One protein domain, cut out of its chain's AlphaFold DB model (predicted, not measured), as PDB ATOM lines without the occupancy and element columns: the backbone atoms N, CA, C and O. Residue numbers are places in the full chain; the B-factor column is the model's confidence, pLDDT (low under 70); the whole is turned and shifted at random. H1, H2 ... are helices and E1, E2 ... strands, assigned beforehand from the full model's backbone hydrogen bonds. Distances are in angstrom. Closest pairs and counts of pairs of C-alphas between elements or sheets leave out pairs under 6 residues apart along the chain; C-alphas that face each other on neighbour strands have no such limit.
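What this domain is: This is residues 99 to 255 of the 255 residues of an uncharacterized protein of Thalassomonas viridans (UniProt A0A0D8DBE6). Two twisted sheets make a lopsided sandwich: the small sheet of E1, E2 and E5 covers part of one face of the larger sheet of E4, E3, E6, E7 and E8, its strands at 15 degrees to those of the larger. H2 packs across E3 on the other face of the larger sheet, and the short H1 lies on neither sheet. The printed part has 157 residues, with eight named strands and two named helices in the order E1, E2, E3, E4, H1, E5, E6, E7, E8, H2; both sheets, E1 - E2 - E5 and E4 - E3 - E6 - E7 - E8, are antiparallel, and the class is mostly strand. The whole is compact, with a radius of gyration of the C-alphas of 15.6 A, and elongated, spanning 52 by 31 by 28 A.

How they stand to each other: E1, residues 99 to 107, forms a hairpin with E2, residues 114 to 121, where N 115 and O 106 are 2.8 A apart. E3, residues 133 to 141, forms a hairpin with the edge strand E4, residues 152 to 154, with N 139 and O 152 at 2.8 A. H1, residues 168 to 173, is only just not on the larger sheet, with 4 pairs of C-alphas within 10 A. E5, residues 177 to 180, is the antiparallel neighbour of E2, with N 178 and O 118 at 2.8 A. E6, residues 191 to 204, pairs with E3, N 134 and O 201 being 2.8 A apart. E6, E7, residues 209 to 223, and E8, residues 228 to 235, form a meander, each strand the antiparallel neighbour of the one before; N 192 and O 222 are 2.8 A apart, as are N 217 and O 234. H2, residues 239 to 248, makes two layers with the larger sheet, a helix on one face, at a height over the sheet of 6.3 A; it lies over E3 and runs across it at 84 degrees on the local plane, their closest C-alphas being those of Thr 138 and His 241, 6.2 A apart. In H1 and H2 every O i to N i+4 pair is within hydrogen-bond range.

Where its parts are: E1 begins at C-alpha 99, (11.339, 31.163, 171.268), and bends by 60 degrees at residue 103. E3 is 26.6 A long, E6 40.1 A and E7 39.5 A; E6 bends by 51 degrees at residue 201 and E7 by 76 degrees at residue 213. H2, 14.7 A long, ends at C-alpha 248, (15.691, 7.677, 177.142).

The domain as a whole: The C-alphas farthest apart, of Ser 127 and Ser 189, are 52.4 A apart. The printed part has no cut; the links E2 to E3 and E4 to H1 are long. Mean pLDDT of the printed part is 94.2, with residues 100, 101 and 103 under 70.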
ATOM      1  N   LEU A  99      12.769  31.438 171.302       72.44
ATOM      2  CA  LEU A  99      11.339  31.163 171.268       72.44
ATOM      3  C   LEU A  99      10.562  32.485 171.369       72.44
ATOM      4  O   LEU A  99      10.003  32.810 172.418       72.44
ATOM      5  N   THR A 100      10.533  33.294 170.313       55.72
ATOM      6  CA  THR A 100       9.924  34.637 170.401       55.72
ATOM      7  C   THR A 100       8.517  34.733 169.828       55.72
ATOM      8  O   THR A 100       7.711  35.518 170.334       55.72
ATOM      9  N   SER A 101       8.170  33.911 168.836       62.72
ATOM     10  CA  SER A 101       6.892  34.028 168.128       62.72
ATOM     11  C   SER A 101       5.987  32.831 168.397       62.72
ATOM     12  O   SER A 101       5.895  31.887 167.614       62.72
ATOM     13  N   MET A 102       5.277  32.878 169.525       71.88
ATOM     14  CA  MET A 102       4.127  32.005 169.731       71.88
ATOM     15  C   MET A 102       2.938  32.562 168.950       71.88
ATOM     16  O   MET A 102       2.302  33.533 169.358       71.88
ATOM     17  N   THR A 103       2.652  31.951 167.806       62.53
ATOM     18  CA  THR A 103       1.599  32.418 166.898       62.53
ATOM     19  C   THR A 103       0.225  31.917 167.322       62.53
ATOM     20  O   THR A 103      -0.779  32.569 167.045       62.53
ATOM     21  N   THR A 104       0.157  30.776 168.017       79.50
ATOM     22  CA  THR A 104      -1.097  30.209 168.527       79.50
ATOM     23  C   THR A 104      -0.882  29.544 169.881       79.50
ATOM     24  O   THR A 104      -0.017  28.687 170.017       79.50
ATOM     25  N   PHE A 105      -1.721  29.886 170.860       87.50
ATOM     26  CA  PHE A 105      -1.902  29.133 172.103       87.50
ATOM     27  C   PHE A 105      -3.353  29.253 172.548       87.50
ATOM     28  O   PHE A 105      -3.781  30.257 173.113       87.50
ATOM     29  N   THR A 106      -4.154  28.260 172.184       91.00
ATOM     30  CA  THR A 106      -5.607  28.322 172.345       91.00
ATOM     31  C   THR A 106      -6.162  26.983 172.797       91.00
ATOM     32  O   THR A 106      -5.529  25.934 172.657       91.00
ATOM     33  N   LYS A 107      -7.380  26.992 173.352       89.44
ATOM     34  CA  LYS A 107      -8.123  25.750 173.580       89.44
ATOM     35  C   LYS A 107      -8.398  25.111 172.226       89.44
ATOM     36  O   LYS A 107      -8.827  25.795 171.299       89.44
ATOM     37  N   SER A 108      -8.178  23.806 172.120       84.31
ATOM     38  CA  SER A 108      -8.466  23.107 170.873       84.31
ATOM     39  C   SER A 108      -9.973  23.183 170.576       84.31
ATOM     40  O   SER A 108     -10.781  22.829 171.439       84.31
ATOM     41  N   PRO A 109     -10.386  23.634 169.377       76.19
ATOM     42  CA  PRO A 109     -11.804  23.759 169.039       76.19
ATOM     43  C   PRO A 109     -12.474  22.393 168.852       76.19
ATOM     44  O   PRO A 109     -13.682  22.258 169.022       76.19
ATOM     45  N   THR A 110     -11.688  21.371 168.508       79.12
ATOM     46  CA  THR A 110     -12.178  20.031 168.165       79.12
ATOM     47  C   THR A 110     -11.885  18.990 169.239       79.12
ATOM     48  O   THR A 110     -12.445  17.895 169.190       79.12
ATOM     49  N   LYS A 111     -11.015  19.289 170.214       84.06
ATOM     50  CA  LYS A 111     -10.597  18.335 171.252       84.06
ATOM     51  C   LYS A 111     -10.534  18.973 172.638       84.06
ATOM     52  O   LYS A 111     -10.354  20.173 172.792       84.06
ATOM     53  N   LYS A 112     -10.638  18.142 173.677       90.56
ATOM     54  CA  LYS A 112     -10.489  18.552 175.082       90.56
ATOM     55  C   LYS A 112      -9.003  18.693 175.444       90.56
ATOM     56  O   LYS A 112      -8.407  17.797 176.037       90.56
ATOM     57  N   GLY A 113      -8.401  19.794 175.007       93.06
ATOM     58  CA  GLY A 113      -6.989  20.107 175.218       93.06
ATOM     59  C   GLY A 113      -6.617  21.471 174.645       93.06
ATOM     60  O   GLY A 113      -7.448  22.384 174.633       93.06
ATOM     61  N   LEU A 114      -5.396  21.602 174.134       95.38
ATOM     62  CA  LEU A 114      -4.884  22.850 173.558       95.38
ATOM     63  C   LEU A 114      -4.395  22.665 172.118       95.38
ATOM     64  O   LEU A 114      -4.229  21.542 171.645       95.38
ATOM     65  N   SER A 115      -4.191  23.777 171.423       95.25
ATOM     66  CA  SER A 115      -3.435  23.877 170.176       95.25
ATOM     67  C   SER A 115      -2.325  24.896 170.388       95.25
ATOM     68  O   SER A 115      -2.602  26.001 170.860       95.25
ATOM     69  N   ILE A 116      -1.098  24.533 170.028       94.56
ATOM     70  CA  ILE A 116       0.064  25.415 170.105       94.56
ATOM     71  C   ILE A 116       0.803  25.439 168.767       94.56
ATOM     72  O   ILE A 116       0.936  24.409 168.102       94.56
ATOM     73  N   GLU A 117       1.264  26.622 168.379       95.19
ATOM     74  CA  GLU A 117       2.179  26.836 167.260       95.19
ATOM     75  C   GLU A 117       3.250  27.847 167.671       95.19
ATOM     76  O   GLU A 117       2.938  28.912 168.217       95.19
ATOM     77  N   VAL A 118       4.510  27.482 167.444       93.44
ATOM     78  CA  VAL A 118       5.687  28.224 167.897       93.44
ATOM     79  C   VAL A 118       6.676  28.310 166.752       93.44
ATOM     80  O   VAL A 118       7.025  27.290 166.164       93.44
ATOM     81  N   GLU A 119       7.146  29.513 166.462       93.50
ATOM     82  CA  GLU A 119       8.162  29.754 165.446       93.50
ATOM     83  C   GLU A 119       9.519  30.017 166.105       93.50
ATOM     84  O   GLU A 119       9.631  30.831 167.027       93.50
ATOM     85  N   GLY A 120      10.552  29.332 165.621       91.00
ATOM     86  CA  GLY A 120      11.938  29.655 165.926       91.00
ATOM     87  C   GLY A 120      12.429  30.782 165.022       91.00
ATOM     88  O   GLY A 120      12.323  30.698 163.800       91.00
ATOM     89  N   GLU A 121      12.996  31.829 165.612       88.44
ATOM     90  CA  GLU A 121      13.546  32.967 164.872       88.44
ATOM     91  C   GLU A 121      15.072  32.905 164.804       88.44
ATOM     92  O   GLU A 121      15.729  32.355 165.688       88.44
ATOM     93  N   ASN A 122      15.640  33.499 163.748       88.00
ATOM     94  CA  ASN A 122      17.087  33.562 163.523       88.00
ATOM     95  C   ASN A 122      17.765  32.183 163.560       88.00
ATOM     96  O   ASN A 122      18.886  32.055 164.043       88.00
ATOM     97  N   LEU A 123      17.094  31.143 163.059       90.25
ATOM     98  CA  LEU A 123      17.683  29.810 162.978       90.25
ATOM     99  C   LEU A 123      18.820  29.810 161.956       90.25
ATOM    100  O   LEU A 123      18.672  30.290 160.831       90.25
ATOM    101  N   PHE A 124      19.954  29.242 162.345       89.94
ATOM    102  CA  PHE A 124      21.141  29.138 161.505       89.94
ATOM    103  C   PHE A 124      21.743  27.735 161.579       89.94
ATOM    104  O   PHE A 124      21.389  26.910 162.417       89.94
ATOM    105  N   SER A 125      22.687  27.456 160.691       91.38
ATOM    106  CA  SER A 125      23.592  26.319 160.833       91.38
ATOM    107  C   SER A 125      24.999  26.859 161.020       91.38
ATOM    108  O   SER A 125      25.364  27.870 160.418       91.38
ATOM    109  N   SER A 126      25.787  26.206 161.864       93.44
ATOM    110  CA  SER A 126      27.173  26.592 162.137       93.44
ATOM    111  C   SER A 126      28.063  25.354 162.200       93.44
ATOM    112  O   SER A 126      27.581  24.224 162.139       93.44
ATOM    113  N   SER A 127      29.373  25.550 162.344       95.06
ATOM    114  CA  SER A 127      30.302  24.448 162.616       95.06
ATOM    115  C   SER A 127      30.017  23.733 163.939       95.06
ATOM    116  O   SER A 127      30.344  22.556 164.068       95.06
ATOM    117  N   ASP A 128      29.411  24.429 164.906       93.94
ATOM    118  CA  ASP A 128      29.037  23.862 166.205       93.94
ATOM    119  C   ASP A 128      27.697  23.120 166.146       93.94
ATOM    120  O   ASP A 128      27.497  22.159 166.890       93.94
ATOM    121  N   TYR A 129      26.812  23.535 165.235       95.88
ATOM    122  CA  TYR A 129      25.486  22.952 165.019       95.88
ATOM    123  C   TYR A 129      25.275  22.604 163.540       95.88
ATOM    124  O   TYR A 129      24.443  23.218 162.859       95.88
ATOM    125  N   PRO A 130      26.043  21.641 162.996       96.25
ATOM    126  CA  PRO A 130      25.949  21.275 161.585       96.25
ATOM    127  C   PRO A 130      24.593  20.649 161.226       96.25
ATOM    128  O   PRO A 130      24.209  20.664 160.060       96.25
ATOM    129  N   GLY A 131      23.864  20.117 162.216       95.19
ATOM    130  CA  GLY A 131      22.501  19.601 162.075       95.19
ATOM    131  C   GLY A 131      21.410  20.676 162.168       95.19
ATOM    132  O   GLY A 131      20.229  20.337 162.077       95.19
ATOM    133  N   GLY A 132      21.785  21.949 162.346       95.94
ATOM    134  CA  GLY A 132      20.858  23.067 162.511       95.94
ATOM    135  C   GLY A 132      20.143  23.052 163.861       95.94
ATOM    136  O   GLY A 132      20.683  22.566 164.856       95.94
ATOM    137  N   PHE A 133      18.929  23.607 163.886       96.69
ATOM    138  CA  PHE A 133      18.099  23.699 165.084       96.69
ATOM    139  C   PHE A 133      16.939  22.707 165.055       96.69
ATOM    140  O   PHE A 133      16.284  22.562 164.025       96.69
ATOM    141  N   ARG A 134      16.655  22.047 166.183       97.38
ATOM    142  CA  ARG A 134      15.562  21.071 166.319       97.38
ATOM    143  C   ARG A 134      14.822  21.179 167.644       97.38
ATOM    144  O   ARG A 134      15.365  21.626 168.655       97.38
ATOM    145  N   TRP A 135      13.581  20.705 167.621       97.69
ATOM    146  CA  TRP A 135      12.678  20.705 168.763       97.69
ATOM    147  C   TRP A 135      12.768  19.400 169.544       97.69
ATOM    148  O   TRP A 135      12.714  18.312 168.965       97.69
ATOM    149  N   THR A 136      12.846  19.518 170.862       98.19
ATOM    150  CA  THR A 136      12.669  18.405 171.801       98.19
ATOM    151  C   THR A 136      11.504  18.725 172.725       98.19
ATOM    152  O   THR A 136      11.326  19.872 173.135       98.19
ATOM    153  N   GLN A 137      10.710  17.715 173.072       98.06
ATOM    154  CA  GLN A 137       9.575  17.877 173.971       98.06
ATOM    155  C   GLN A 137       9.557  16.752 175.003       98.06
ATOM    156  O   GLN A 137       9.681  15.579 174.661       98.06
ATOM    157  N   THR A 138       9.379  17.110 176.271       98.31
ATOM    158  CA  THR A 138       9.087  16.143 177.337       98.31
ATOM    159  C   THR A 138       7.747  16.461 177.960       98.31
ATOM    160  O   THR A 138       7.447  17.629 178.201       98.31
ATOM    161  N   ILE A 139       6.973  15.434 178.277       98.25
ATOM    162  CA  ILE A 139       5.646  15.550 178.870       98.25
ATOM    163  C   ILE A 139       5.687  15.052 180.308       98.25
ATOM    164  O   ILE A 139       6.199  13.965 180.569       98.25
ATOM    165  N   ASP A 140       5.077  15.820 181.206       98.19
ATOM    166  CA  ASP A 140       4.672  15.389 182.537       98.19
ATOM    167  C   ASP A 140       3.137  15.427 182.664       98.19
ATOM    168  O   ASP A 140       2.482  16.419 182.326       98.19
ATOM    169  N   THR A 141       2.522  14.328 183.101       98.00
ATOM    170  CA  THR A 141       1.061  14.189 183.194       98.00
ATOM    171  C   THR A 141       0.638  13.097 184.176       98.00
ATOM    172  O   THR A 141       1.243  12.030 184.235       98.00
ATOM    173  N   ASN A 142      -0.485  13.288 184.876       97.88
ATOM    174  CA  ASN A 142      -1.103  12.215 185.673       97.88
ATOM    175  C   ASN A 142      -1.967  11.238 184.861       97.88
ATOM    176  O   ASN A 142      -2.473  10.269 185.423       97.88
ATOM    177  N   ALA A 143      -2.166  11.488 183.566       96.31
ATOM    178  CA  ALA A 143      -2.944  10.627 182.683       96.31
ATOM    179  C   ALA A 143      -2.152  10.330 181.400       96.31
ATOM    180  O   ALA A 143      -2.505  10.825 180.322       96.31
ATOM    181  N   PRO A 144      -1.042   9.575 181.484       95.56
ATOM    182  CA  PRO A 144      -0.282   9.200 180.301       95.56
ATOM    183  C   PRO A 144      -1.127   8.309 179.380       95.56
ATOM    184  O   PRO A 144      -1.933   7.495 179.829       95.56
ATOM    185  N   LEU A 145      -0.953   8.476 178.068       90.69
ATOM    186  CA  LEU A 145      -1.630   7.650 177.068       90.69
ATOM    187  C   LEU A 145      -0.773   6.424 176.722       90.69
ATOM    188  O   LEU A 145       0.444   6.431 176.886       90.69
ATOM    189  N   GLY A 146      -1.414   5.349 176.253       87.75
ATOM    190  CA  GLY A 146      -0.707   4.166 175.747       87.75
ATOM    191  C   GLY A 146       0.094   3.381 176.794       87.75
ATOM    192  O   GLY A 146       1.044   2.698 176.431       87.75
ATOM    193  N   GLY A 147      -0.250   3.489 178.085       86.81
ATOM    194  CA  GLY A 147       0.438   2.766 179.165       86.81
ATOM    195  C   GLY A 147       1.851   3.272 179.479       86.81
ATOM    196  O   GLY A 147       2.600   2.592 180.172       86.81
ATOM    197  N   THR A 148       2.223   4.449 178.971       91.88
ATOM    198  CA  THR A 148       3.509   5.092 179.271       91.88
ATOM    199  C   THR A 148       3.574   5.586 180.719       91.88
ATOM    200  O   THR A 148       2.552   5.868 181.342       91.88
ATOM    201  N   THR A 149       4.785   5.701 181.259       94.81
ATOM    202  CA  THR A 149       5.067   6.349 182.544       94.81
ATOM    203  C   THR A 149       5.447   7.812 182.339       94.81
ATOM    204  O   THR A 149       6.044   8.160 181.326       94.81
ATOM    205  N   THR A 150       5.123   8.666 183.306       95.31
ATOM    206  CA  THR A 150       5.504  10.084 183.304       95.31
ATOM    207  C   THR A 150       6.782  10.315 184.126       95.31
ATOM    208  O   THR A 150       6.954   9.619 185.134       95.31
ATOM    209  N   PRO A 151       7.655  11.277 183.765       97.38
ATOM    210  CA  PRO A 151       7.681  12.013 182.498       97.38
ATOM    211  C   PRO A 151       8.203  11.156 181.330       97.38
ATOM    212  O   PRO A 151       8.804  10.105 181.553       97.38
ATOM    213  N   TYR A 152       7.984  11.602 180.091       97.12
ATOM    214  CA  TYR A 152       8.451  10.914 178.875       97.12
ATOM    215  C   TYR A 152       8.784  11.888 177.734       97.12
ATOM    216  O   TYR A 152       8.340  13.036 177.759       97.12
ATOM    217  N   VAL A 153       9.546  11.433 176.733       97.12
ATOM    218  CA  VAL A 153       9.840  12.200 175.503       97.12
ATOM    219  C   VAL A 153       8.722  12.004 174.475       97.12
ATOM    220  O   VAL A 153       8.252  10.882 174.288       97.12
ATOM    221  N   ASP A 154       8.280  13.087 173.831       95.56
ATOM    222  CA  ASP A 154       7.243  13.063 172.788       95.56
ATOM    223  C   ASP A 154       7.869  13.196 171.381       95.56
ATOM    224  O   ASP A 154       8.834  13.957 171.242       95.56
ATOM    225  N   PRO A 155       7.348  12.509 170.338       93.25
ATOM    226  CA  PRO A 155       6.143  11.669 170.310       93.25
ATOM    227  C   PRO A 155       6.288  10.336 171.058       93.25
ATOM    228  O   PRO A 155       7.349   9.719 171.058       93.25
ATOM    229  N   ARG A 156       5.186   9.845 171.647       91.69
ATOM    230  CA  ARG A 156       5.103   8.494 172.239       91.69
ATOM    231  C   ARG A 156       4.021   7.625 171.567       91.69
ATOM    232  O   ARG A 156       2.843   7.991 171.622       91.69
ATOM    233  N   PRO A 157       4.357   6.436 171.017       90.62
ATOM    234  CA  PRO A 157       5.703   5.864 170.897       90.62
ATOM    235  C   PRO A 157       6.607   6.690 169.976       90.62
ATOM    236  O   PRO A 157       6.116   7.283 169.019       90.62
ATOM    237  N   ASN A 158       7.908   6.684 170.272       89.31
ATOM    238  CA  ASN A 158       8.917   7.366 169.467       89.31
ATOM    239  C   ASN A 158       8.909   6.752 168.059       89.31
ATOM    240  O   ASN A 158       8.885   5.525 167.909       89.31
ATOM    241  N   ASP A 159       8.886   7.596 167.036       90.44
ATOM    242  CA  ASP A 159       8.806   7.192 165.631       90.44
ATOM    243  C   ASP A 159      10.182   6.950 164.991       90.44
ATOM    244  O   ASP A 159      10.269   6.257 163.972       90.44
ATOM    245  N   ASP A 160      11.261   7.421 165.623       93.19
ATOM    246  CA  ASP A 160      12.640   7.077 165.289       93.19
ATOM    247  C   ASP A 160      13.555   6.910 166.530       93.19
ATOM    248  O   ASP A 160      13.102   6.760 167.667       93.19
ATOM    249  N   SER A 161      14.872   6.820 166.305       95.88
ATOM    250  CA  SER A 161      15.889   6.623 167.352       95.88
ATOM    251  C   SER A 161      16.561   7.920 167.826       95.88
ATOM    252  O   SER A 161      17.640   7.867 168.430       95.88
ATOM    253  N   LYS A 162      16.012   9.084 167.478       97.38
ATOM    254  CA  LYS A 162      16.545  10.406 167.812       97.38
ATOM    255  C   LYS A 162      15.671  11.079 168.879       97.38
ATOM    256  O   LYS A 162      14.492  10.772 168.991       97.38
ATOM    257  N   PRO A 163      16.232  12.010 169.672       97.19
ATOM    258  CA  PRO A 163      15.505  12.655 170.765       97.19
ATOM    259  C   PRO A 163      14.534  13.756 170.310       97.19
ATOM    260  O   PRO A 163      14.098  14.553 171.137       97.19
ATOM    261  N   PHE A 164      14.256  13.872 169.011       97.75
ATOM    262  CA  PHE A 164      13.568  15.023 168.433       97.75
ATOM    263  C   PHE A 164      12.078  14.752 168.246       97.75
ATOM    264  O   PHE A 164      11.673  13.627 167.984       97.75
ATOM    265  N   TYR A 165      11.279  15.814 168.333       96.94
ATOM    266  CA  TYR A 165       9.827  15.723 168.162       96.94
ATOM    267  C   TYR A 165       9.410  15.312 166.740       96.94
ATOM    268  O   TYR A 165       8.353  14.722 166.535       96.94
ATOM    269  N   TRP A 166      10.229  15.650 165.745       96.56
ATOM    270  CA  TRP A 166      10.017  15.248 164.361       96.56
ATOM    271  C   TRP A 166      11.150  14.375 163.871       96.56
ATOM    272  O   TRP A 166      12.328  14.648 164.138       96.56
ATOM    273  N   THR A 167      10.781  13.445 163.000       96.88
ATOM    274  CA  THR A 167      11.736  12.740 162.152       96.88
ATOM    275  C   THR A 167      12.488  13.709 161.233       96.88
ATOM    276  O   THR A 167      12.040  14.824 160.946       96.88
ATOM    277  N   ASP A 168      13.626  13.275 160.686       96.06
ATOM    278  CA  ASP A 168      14.401  14.076 159.722       96.06
ATOM    279  C   ASP A 168      13.568  14.543 158.514       96.06
ATOM    280  O   ASP A 168      13.744  15.662 158.032       96.06
ATOM    281  N   ALA A 169      12.644  13.705 158.036       95.88
ATOM    282  CA  ALA A 169      11.795  14.020 156.889       95.88
ATOM    283  C   ALA A 169      10.718  15.066 157.222       95.88
ATOM    284  O   ALA A 169      10.449  15.967 156.422       95.88
ATOM    285  N   GLU A 170      10.106  14.960 158.402       95.94
ATOM    286  CA  GLU A 170       9.123  15.931 158.887       95.94
ATOM    287  C   GLU A 170       9.786  17.277 159.184       95.94
ATOM    288  O   GLU A 170       9.297  18.313 158.731       95.94
ATOM    289  N   HIS A 171      10.950  17.266 159.840       95.19
ATOM    290  CA  HIS A 171      11.717  18.479 160.108       95.19
ATOM    291  C   HIS A 171      12.110  19.207 158.817       95.19
ATOM    292  O   HIS A 171      11.947  20.420 158.730       95.19
ATOM    293  N   ALA A 172      12.535  18.488 157.773       94.88
ATOM    294  CA  ALA A 172      12.837  19.100 156.477       94.88
ATOM    295  C   ALA A 172      11.630  19.828 155.850       94.88
ATOM    296  O   ALA A 172      11.811  20.760 155.066       94.88
ATOM    297  N   SER A 173      10.404  19.425 156.197       94.38
ATOM    298  CA  SER A 173       9.166  20.051 155.713       94.38
ATOM    299  C   SER A 173       8.721  21.245 156.563       94.38
ATOM    300  O   SER A 173       7.898  22.046 156.120       94.38
ATOM    301  N   SER A 174       9.209  21.369 157.798       92.25
ATOM    302  CA  SER A 174       8.846  22.440 158.737       92.25
ATOM    303  C   SER A 174      10.019  22.751 159.673       92.25
ATOM    304  O   SER A 174       9.943  22.490 160.870       92.25
ATOM    305  N   PRO A 175      11.135  23.292 159.150       92.31
ATOM    306  CA  PRO A 175      12.378  23.390 159.912       92.31
ATOM    307  C   PRO A 175      12.294  24.363 161.095       92.31
ATOM    308  O   PRO A 175      13.026  24.202 162.068       92.31
ATOM    309  N   SER A 176      11.393  25.347 161.035       92.75
ATOM    310  CA  SER A 176      11.305  26.439 162.004       92.75
ATOM    311  C   SER A 176      10.043  26.444 162.868       92.75
ATOM    312  O   SER A 176      10.034  27.132 163.883       92.75
ATOM    313  N   THR A 177       9.010  25.663 162.535       94.44
ATOM    314  CA  THR A 177       7.666  25.838 163.122       94.44
ATOM    315  C   THR A 177       7.190  24.636 163.923       94.44
ATOM    316  O   THR A 177       6.689  23.671 163.346       94.44
ATOM    317  N   PHE A 178       7.265  24.684 165.253       96.00
ATOM    318  CA  PHE A 178       6.688  23.654 166.120       96.00
ATOM    319  C   PHE A 178       5.158  23.738 166.157       96.00
ATOM    320  O   PHE A 178       4.594  24.821 166.311       96.00
ATOM    321  N   LYS A 179       4.476  22.591 166.045       95.81
ATOM    322  CA  LYS A 179       3.010  22.483 166.110       95.81
ATOM    323  C   LYS A 179       2.605  21.260 166.914       95.81
ATOM    324  O   LYS A 179       3.018  20.153 166.580       95.81
ATOM    325  N   ASP A 180       1.721  21.452 167.889       95.38
ATOM    326  CA  ASP A 180       1.202  20.366 168.722       95.38
ATOM    327  C   ASP A 180      -0.267  20.609 169.123       95.38
ATOM    328  O   ASP A 180      -0.754  21.743 169.186       95.38
ATOM    329  N   LYS A 181      -1.010  19.517 169.335       96.12
ATOM    330  CA  LYS A 181      -2.447  19.508 169.667       96.12
ATOM    331  C   LYS A 181      -2.769  18.435 170.717       96.12
ATOM    332  O   LYS A 181      -3.555  17.515 170.437       96.12
ATOM    333  N   PRO A 182      -2.173  18.514 171.918       95.69
ATOM    334  CA  PRO A 182      -2.357  17.503 172.939       95.69
ATOM    335  C   PRO A 182      -3.786  17.574 173.483       95.69
ATOM    336  O   PRO A 182      -4.390  18.639 173.627       95.69
ATOM    337  N   TRP A 183      -4.345  16.408 173.788       95.75
ATOM    338  CA  TRP A 183      -5.690  16.268 174.337       95.75
ATOM    339  C   TRP A 183      -5.746  15.104 175.320       95.75
ATOM    340  O   TRP A 183      -4.875  14.225 175.314       95.75
ATOM    341  N   ARG A 184      -6.775  15.096 176.170       96.00
ATOM    342  CA  ARG A 184      -7.064  13.989 177.087       96.00
ATOM    343  C   ARG A 184      -8.564  13.674 177.117       96.00
ATOM    344  O   ARG A 184      -9.372  14.569 176.858       96.00
ATOM    345  N   PRO A 185      -8.957  12.413 177.379       95.75
ATOM    346  CA  PRO A 185     -10.353  12.092 177.651       95.75
ATOM    347  C   PRO A 185     -10.802  12.782 178.945       95.75
ATOM    348  O   PRO A 185      -9.996  12.996 179.848       95.75
ATOM    349  N   VAL A 186     -12.089  13.122 179.038       96.38
ATOM    350  CA  VAL A 186     -12.654  13.700 180.266       96.38
ATOM    351  C   VAL A 186     -12.528  12.667 181.393       96.38
ATOM    352  O   VAL A 186     -13.025  11.548 181.227       96.38
ATOM    353  N   PRO A 187     -11.856  12.985 182.514       97.06
ATOM    354  CA  PRO A 187     -11.708  12.036 183.607       97.06
ATOM    355  C   PRO A 187     -13.060  11.794 184.288       97.06
ATOM    356  O   PRO A 187     -13.844  12.720 184.474       97.06
ATOM    357  N   ALA A 188     -13.325  10.556 184.717       97.62
ATOM    358  CA  ALA A 188     -14.554  10.227 185.448       97.62
ATOM    359  C   ALA A 188     -14.662  10.974 186.794       97.62
ATOM    360  O   ALA A 188     -15.759  11.239 187.279       97.62
ATOM    361  N   SER A 189     -13.520  11.323 187.394       97.50
ATOM    362  CA  SER A 189     -13.415  12.095 188.634       97.50
ATOM    363  C   SER A 189     -12.083  12.840 188.702       97.50
ATOM    364  O   SER A 189     -11.088  12.373 188.146       97.50
ATOM    365  N   GLY A 190     -12.038  13.938 189.457       97.31
ATOM    366  CA  GLY A 190     -10.814  14.712 189.670       97.31
ATOM    367  C   GLY A 190     -10.393  15.511 188.436       97.31
ATOM    368  O   GLY A 190     -11.224  15.893 187.611       97.31
ATOM    369  N   THR A 191      -9.089  15.764 188.327       98.25
ATOM    370  CA  THR A 191      -8.510  16.617 187.286       98.25
ATOM    371  C   THR A 191      -7.362  15.895 186.602       98.25
ATOM    372  O   THR A 191      -6.448  15.391 187.257       98.25
ATOM    373  N   THR A 192      -7.385  15.879 185.274       98.25
ATOM    374  CA  THR A 192      -6.208  15.557 184.469       98.25
ATOM    375  C   THR A 192      -5.363  16.809 184.316       98.25
ATOM    376  O   THR A 192      -5.887  17.856 183.944       98.25
ATOM    377  N   TRP A 193      -4.067  16.715 184.572       98.19
ATOM    378  CA  TRP A 193      -3.107  17.759 184.237       98.19
ATOM    379  C   TRP A 193      -2.105  17.217 183.223       98.19
ATOM    380  O   TRP A 193      -1.728  16.042 183.237       98.19
ATOM    381  N   TRP A 194      -1.728  18.084 182.297       98.06
ATOM    382  CA  TRP A 194      -0.783  17.790 181.239       98.06
ATOM    383  C   TRP A 194       0.100  19.011 181.045       98.06
ATOM    384  O   TRP A 194      -0.402  20.114 180.813       98.06
ATOM    385  N   THR A 195       1.403  18.809 181.144       98.25
ATOM    386  CA  THR A 195       2.405  19.857 180.997       98.25
ATOM    387  C   THR A 195       3.514  19.336 180.103       98.25
ATOM    388  O   THR A 195       3.994  18.223 180.294       98.25
ATOM    389  N   ALA A 196       3.927  20.130 179.126       98.25
ATOM    390  CA  ALA A 196       5.086  19.850 178.302       98.25
ATOM    391  C   ALA A 196       6.167  20.890 178.547       98.25
ATOM    392  O   ALA A 196       5.866  22.069 178.692       98.25
ATOM    393  N   THR A 197       7.420  20.448 178.531       98.25
ATOM    394  CA  THR A 197       8.582  21.312 178.317       98.25
ATOM    395  C   THR A 197       9.028  21.151 176.872       98.25
ATOM    396  O   THR A 197       9.339  20.036 176.457       98.25
ATOM    397  N   LEU A 198       9.042  22.253 176.127       97.88
ATOM    398  CA  LEU A 198       9.531  22.355 174.755       97.88
ATOM    399  C   LEU A 198      10.831  23.150 174.756       97.88
ATOM    400  O   LEU A 198      10.883  24.234 175.340       97.88
ATOM    401  N   ALA A 199      11.847  22.628 174.079       97.31
ATOM    402  CA  ALA A 199      13.121  23.306 173.905       97.31
ATOM    403  C   ALA A 199      13.507  23.404 172.428       97.31
ATOM    404  O   ALA A 199      13.272  22.478 171.642       97.31
ATOM    405  N   LEU A 200      14.119  24.535 172.077       96.94
ATOM    406  CA  LEU A 200      14.814  24.751 170.815       96.94
ATOM    407  C   LEU A 200      16.298  24.458 171.025       96.94
ATOM    408  O   LEU A 200      16.924  25.031 171.919       96.94
ATOM    409  N   ASN A 201      16.870  23.589 170.198       97.62
ATOM    410  CA  ASN A 201      18.228  23.102 170.406       97.62
ATOM    411  C   ASN A 201      19.066  23.194 169.138       97.62
ATOM    412  O   ASN A 201      18.582  22.822 168.075       97.62
ATOM    413  N   GLY A 202      20.331  23.580 169.261       97.56
ATOM    414  CA  GLY A 202      21.338  23.363 168.227       97.56
ATOM    415  C   GLY A 202      21.828  21.911 168.240       97.56
ATOM    416  O   GLY A 202      22.003  21.318 169.309       97.56
ATOM    417  N   VAL A 203      22.044  21.329 167.059       98.25
ATOM    418  CA  VAL A 203      22.312  19.892 166.899       98.25
ATOM    419  C   VAL A 203      23.627  19.617 166.171       98.25
ATOM    420  O   VAL A 203      23.889  20.144 165.090       98.25
ATOM    421  N   ASP A 204      24.419  18.705 166.734       98.12
ATOM    422  CA  ASP A 204      25.533  18.027 166.066       98.12
ATOM    423  C   ASP A 204      25.233  16.519 166.016       98.12
ATOM    424  O   ASP A 204      25.558  15.770 166.943       98.12
ATOM    425  N   ASP A 205      24.581  16.068 164.936       96.88
ATOM    426  CA  ASP A 205      24.210  14.660 164.731       96.88
ATOM    427  C   ASP A 205      25.436  13.730 164.720       96.88
ATOM    428  O   ASP A 205      25.359  12.600 165.205       96.88
ATOM    429  N   ALA A 206      26.579  14.194 164.200       97.44
ATOM    430  CA  ALA A 206      27.792  13.382 164.091       97.44
ATOM    431  C   ALA A 206      28.376  13.056 165.471       97.44
ATOM    432  O   ALA A 206      28.857  11.943 165.697       97.44
ATOM    433  N   LYS A 207      28.297  14.012 166.405       98.00
ATOM    434  CA  LYS A 207      28.692  13.818 167.808       98.00
ATOM    435  C   LYS A 207      27.541  13.382 168.715       98.00
ATOM    436  O   LYS A 207      27.774  13.178 169.903       98.00
ATOM    437  N   LYS A 208      26.320  13.259 168.179       98.25
ATOM    438  CA  LYS A 208      25.085  13.049 168.948       98.25
ATOM    439  C   LYS A 208      24.961  14.036 170.114       98.25
ATOM    440  O   LYS A 208      24.688  13.652 171.250       98.25
ATOM    441  N   LYS A 209      25.203  15.318 169.841       98.44
ATOM    442  CA  LYS A 209      25.141  16.390 170.838       98.44
ATOM    443  C   LYS A 209      23.965  17.320 170.555       98.44
ATOM    444  O   LYS A 209      23.749  17.716 169.412       98.44
ATOM    445  N   VAL A 210      23.248  17.676 171.615       98.38
ATOM    446  CA  VAL A 210      22.137  18.629 171.619       98.38
ATOM    447  C   VAL A 210      22.471  19.735 172.617       98.38
ATOM    448  O   VAL A 210      22.688  19.449 173.795       98.38
ATOM    449  N   THR A 211      22.527  20.980 172.147       97.75
ATOM    450  CA  THR A 211      22.710  22.162 173.000       97.75
ATOM    451  C   THR A 211      21.421  22.964 173.026       97.75
ATOM    452  O   THR A 211      20.985  23.446 171.981       97.75
ATOM    453  N   ALA A 212      20.815  23.121 174.194       96.25
ATOM    454  CA  ALA A 212      19.568  23.859 174.331       96.25
ATOM    455  C   ALA A 212      19.817  25.378 174.352       96.25
ATOM    456  O   ALA A 212      20.725  25.859 175.027       96.25
ATOM    457  N   PHE A 213      19.004  26.129 173.608       93.88
ATOM    458  CA  PHE A 213      19.100  27.591 173.500       93.88
ATOM    459  C   PHE A 213      18.006  28.298 174.286       93.88
ATOM    460  O   PHE A 213      18.271  29.250 175.016       93.88
ATOM    461  N   ASP A 214      16.778  27.820 174.136       93.94
ATOM    462  CA  ASP A 214      15.608  28.410 174.765       93.94
ATOM    463  C   ASP A 214      14.607  27.305 175.097       93.94
ATOM    464  O   ASP A 214      14.554  26.269 174.420       93.94
ATOM    465  N   ALA A 215      13.834  27.508 176.158       95.62
ATOM    466  CA  ALA A 215      12.862  26.534 176.618       95.62
ATOM    467  C   ALA A 215      11.666  27.182 177.299       95.62
ATOM    468  O   ALA A 215      11.786  28.130 178.079       95.62
ATOM    469  N   MET A 216      10.504  26.579 177.079       96.06
ATOM    470  CA  MET A 216       9.280  26.954 177.764       96.06
ATOM    471  C   MET A 216       8.478  25.733 178.195       96.06
ATOM    472  O   MET A 216       8.506  24.680 177.559       96.06
ATOM    473  N   SER A 217       7.729  25.898 179.277       97.19
ATOM    474  CA  SER A 217       6.700  24.964 179.704       97.19
ATOM    475  C   SER A 217       5.329  25.499 179.333       97.19
ATOM    476  O   SER A 217       5.062  26.672 179.570       97.19
ATOM    477  N   TYR A 218       4.450  24.644 178.821       97.00
ATOM    478  CA  TYR A 218       3.050  24.959 178.528       97.00
ATOM    479  C   TYR A 218       2.160  23.759 178.847       97.00
ATOM    480  O   TYR A 218       2.637  22.629 178.975       97.00
ATOM    481  N   GLY A 219       0.852  23.964 178.977       97.62
ATOM    482  CA  GLY A 219      -0.025  22.834 179.253       97.62
ATOM    483  C   GLY A 219      -1.489  23.173 179.435       97.62
ATOM    484  O   GLY A 219      -1.971  24.231 179.030       97.62
ATOM    485  N   PHE A 220      -2.211  22.243 180.050       97.94
ATOM    486  CA  PHE A 220      -3.603  22.426 180.427       97.94
ATOM    487  C   PHE A 220      -4.004  21.517 181.591       97.94
ATOM    488  O   PHE A 220      -3.407  20.468 181.843       97.94
ATOM    489  N   THR A 221      -5.085  21.897 182.261       98.31
ATOM    490  CA  THR A 221      -5.861  21.020 183.137       98.31
ATOM    491  C   THR A 221      -7.228  20.744 182.517       98.31
ATOM    492  O   THR A 221      -7.813  21.625 181.888       98.31
ATOM    493  N   LEU A 222      -7.749  19.538 182.721       98.19
ATOM    494  CA  LEU A 222      -9.061  19.080 182.275       98.19
ATOM    495  C   LEU A 222      -9.798  18.458 183.463       98.19
ATOM    496  O   LEU A 222      -9.367  17.427 183.984       98.19
ATOM    497  N   ASP A 223     -10.885  19.084 183.900       98.06
ATOM    498  CA  ASP A 223     -11.705  18.567 185.001       98.06
ATOM    499  C   ASP A 223     -12.730  17.517 184.530       98.06
ATOM    500  O   ASP A 223     -12.917  17.287 183.330       98.06
ATOM    501  N   SER A 224     -13.429  16.888 185.477       97.62
ATOM    502  CA  SER A 224     -14.462  15.883 185.190       97.62
ATOM    503  C   SER A 224     -15.723  16.432 184.508       97.62
ATOM    504  O   SER A 224     -16.554  15.651 184.053       97.62
ATOM    505  N   SER A 225     -15.886  17.758 184.412       96.69
ATOM    506  CA  SER A 225     -16.945  18.393 183.607       96.69
ATOM    507  C   SER A 225     -16.536  18.571 182.138       96.69
ATOM    508  O   SER A 225     -17.353  18.930 181.288       96.69
ATOM    509  N   GLY A 226     -15.267  18.307 181.818       95.38
ATOM    510  CA  GLY A 226     -14.698  18.530 180.497       95.38
ATOM    511  C   GLY A 226     -14.291  19.983 180.243       95.38
ATOM    512  O   GLY A 226     -14.135  20.370 179.076       95.38
ATOM    513  N   THR A 227     -14.132  20.781 181.302       95.94
ATOM    514  CA  THR A 227     -13.634  22.155 181.221       95.94
ATOM    515  C   THR A 227     -12.115  22.137 181.129       95.94
ATOM    516  O   THR A 227     -11.426  21.585 181.984       95.94
ATOM    517  N   VAL A 228     -11.594  22.752 180.066       97.38
ATOM    518  CA  VAL A 228     -10.155  22.939 179.851       97.38
ATOM    519  C   VAL A 228      -9.739  24.300 180.396       97.38
ATOM    520  O   VAL A 228     -10.312  25.320 179.995       97.38
ATOM    521  N   THR A 229      -8.699  24.320 181.221       96.88
ATOM    522  CA  THR A 229      -7.992  25.536 181.646       96.88
ATOM    523  C   THR A 229      -6.562  25.450 181.145       96.88
ATOM    524  O   THR A 229      -5.891  24.448 181.382       96.88
ATOM    525  N   LEU A 230      -6.109  26.463 180.409       96.69
ATOM    526  CA  LEU A 230      -4.755  26.484 179.866       96.69
ATOM    527  C   LEU A 230      -3.752  26.867 180.958       96.69
ATOM    528  O   LEU A 230      -4.051  27.685 181.826       96.69
ATOM    529  N   VAL A 231      -2.569  26.265 180.892       96.06
ATOM    530  CA  VAL A 231      -1.387  26.674 181.651       96.06
ATOM    531  C   VAL A 231      -0.517  27.466 180.689       96.06
ATOM    532  O   VAL A 231       0.075  26.881 179.782       96.06
ATOM    533  N   GLU A 232      -0.508  28.789 180.863       92.81
ATOM    534  CA  GLU A 232       0.196  29.714 179.974       92.81
ATOM    535  C   GLU A 232       1.683  29.355 179.832       92.81
ATOM    536  O   GLU A 232       2.307  28.924 180.811       92.81
ATOM    537  N   PRO A 233       2.263  29.549 178.637       94.69
ATOM    538  CA  PRO A 233       3.675  29.325 178.417       94.69
ATOM    539  C   PRO A 233       4.538  30.172 179.346       94.69
ATOM    540  O   PRO A 233       4.327  31.375 179.512       94.69
ATOM    541  N   THR A 234       5.544  29.541 179.934       94.12
ATOM    542  CA  THR A 234       6.500  30.189 180.835       94.12
ATOM    543  C   THR A 234       7.903  29.677 180.562       94.12
ATOM    544  O   THR A 234       8.084  28.490 180.305       94.12
ATOM    545  N   SER A 235       8.906  30.555 180.614       94.31
ATOM    546  CA  SER A 235      10.308  30.140 180.514       94.31
ATOM    547  C   SER A 235      10.673  29.215 181.674       94.31
ATOM    548  O   SER A 235      10.285  29.469 182.819       94.31
ATOM    549  N   VAL A 236      11.434  28.155 181.398       95.19
ATOM    550  CA  VAL A 236      11.803  27.145 182.402       95.19
ATOM    551  C   VAL A 236      13.285  26.797 182.373       95.19
ATOM    552  O   VAL A 236      13.977  27.002 181.381       95.19
ATOM    553  N   SER A 237      13.774  26.241 183.484       95.25
ATOM    554  CA  SER A 237      15.090  25.604 183.530       95.25
ATOM    555  C   SER A 237      15.056  24.250 182.819       95.25
ATOM    556  O   SER A 237      14.094  23.492 182.936       95.25
ATOM    557  N   LEU A 238      16.145  23.928 182.127       95.88
ATOM    558  CA  LEU A 238      16.278  22.733 181.301       95.88
ATOM    559  C   LEU A 238      16.718  21.474 182.057       95.88
ATOM    560  O   LEU A 238      16.649  20.390 181.486       95.88
ATOM    561  N   THR A 239      17.115  21.565 183.331       96.69
ATOM    562  CA  THR A 239      17.693  20.427 184.075       96.69
ATOM    563  C   THR A 239      16.784  19.193 184.078       96.69
ATOM    564  O   THR A 239      17.241  18.081 183.821       96.69
ATOM    565  N   GLY A 240      15.483  19.379 184.335       96.81
ATOM    566  CA  GLY A 240      14.512  18.280 184.319       96.81
ATOM    567  C   GLY A 240      14.324  17.691 182.918       96.81
ATOM    568  O   GLY A 240      14.383  16.478 182.746       96.81
ATOM    569  N   HIS A 241      14.182  18.555 181.909       97.81
ATOM    570  CA  HIS A 241      14.029  18.171 180.505       97.81
ATOM    571  C   HIS A 241      15.228  17.354 179.998       97.81
ATOM    572  O   HIS A 241      15.065  16.246 179.489       97.81
ATOM    573  N   GLN A 242      16.446  17.853 180.222       98.31
ATOM    574  CA  GLN A 242      17.694  17.190 179.838       98.31
ATOM    575  C   GLN A 242      17.888  15.854 180.563       98.31
ATOM    576  O   GLN A 242      18.399  14.906 179.965       98.31
ATOM    577  N   SER A 243      17.453  15.737 181.824       98.25
ATOM    578  CA  SER A 243      17.514  14.470 182.562       98.25
ATOM    579  C   SER A 243      16.619  13.392 181.944       98.25
ATOM    580  O   SER A 243      17.025  12.231 181.900       98.25
ATOM    581  N   VAL A 244      15.418  13.754 181.479       98.06
ATOM    582  CA  VAL A 244      14.495  12.818 180.809       98.06
ATOM    583  C   VAL A 244      15.031  12.428 179.432       98.06
ATOM    584  O   VAL A 244      15.048  11.252 179.082       98.06
ATOM    585  N   LEU A 245      15.548  13.392 178.668       98.12
ATOM    586  CA  LEU A 245      16.184  13.109 177.380       98.12
ATOM    587  C   LEU A 245      17.398  12.180 177.533       98.12
ATOM    588  O   LEU A 245      17.537  11.216 176.784       98.12
ATOM    589  N   SER A 246      18.248  12.421 178.534       98.19
ATOM    590  CA  SER A 246      19.447  11.611 178.790       98.19
ATOM    591  C   SER A 246      19.117  10.176 179.202       98.19
ATOM    592  O   SER A 246      19.869   9.258 178.872       98.19
ATOM    593  N   SER A 247      18.010   9.961 179.925       97.56
ATOM    594  CA  SER A 247      17.609   8.617 180.353       97.56
ATOM    595  C   SER A 247      17.058   7.783 179.194       97.56
ATOM    596  O   SER A 247      17.401   6.605 179.086       97.56
ATOM    597  N   GLU A 248      16.260   8.378 178.302       96.69
ATOM    598  CA  GLU A 248      15.691   7.677 177.142       96.69
ATOM    599  C   GLU A 248      16.683   7.548 175.973       96.69
ATOM    600  O   GLU A 248      16.724   6.520 175.295       96.69
ATOM    601  N   PHE A 249      17.533   8.555 175.762       97.50
ATOM    602  CA  PHE A 249      18.455   8.644 174.628       97.50
ATOM    603  C   PHE A 249      19.913   8.682 175.083       97.50
ATOM    604  O   PHE A 249      20.679   9.552 174.684       97.50
ATOM    605  N   SER A 250      20.330   7.685 175.862       97.94
ATOM    606  CA  SER A 250      21.673   7.596 176.470       97.94
ATOM    607  C   SER A 250      22.867   7.657 175.503       97.94
ATOM    608  O   SER A 250      23.994   7.886 175.933       97.94
ATOM    609  N   SER A 251      22.653   7.457 174.194       97.94
ATOM    610  CA  SER A 251      23.705   7.646 173.180       97.94
ATOM    611  C   SER A 251      23.907   9.104 172.749       97.94
ATOM    612  O   SER A 251      24.817   9.372 171.968       97.94
ATOM    613  N   TRP A 252      23.060  10.017 173.230       98.44
ATOM    614  CA  TRP A 252      23.116  11.455 172.993       98.44
ATOM    615  C   TRP A 252      23.575  12.198 174.249       98.44
ATOM    616  O   TRP A 252      23.316  11.774 175.373       98.44
ATOM    617  N   THR A 253      24.261  13.321 174.052       98.38
ATOM    618  CA  THR A 253      24.658  14.242 175.126       98.38
ATOM    619  C   THR A 253      23.829  15.515 175.041       98.38
ATOM    620  O   THR A 253      23.721  16.104 173.966       98.38
ATOM    621  N   PHE A 254      23.293  15.954 176.178       98.25
ATOM    622  CA  PHE A 254      22.447  17.140 176.299       98.25
ATOM    623  C   PHE A 254      23.142  18.171 177.191       98.25
ATOM    624  O   PHE A 254      23.622  17.815 178.271       98.25
ATOM    625  N   SER A 255      23.226  19.421 176.734       94.94
ATOM    626  CA  SER A 255      23.843  20.538 177.470       94.94
ATOM    627  C   SER A 255      23.042  21.818 177.348       94.94
ATOM    628  O   SER A 255      22.489  22.046 176.252       94.94
TER     629      SER A 255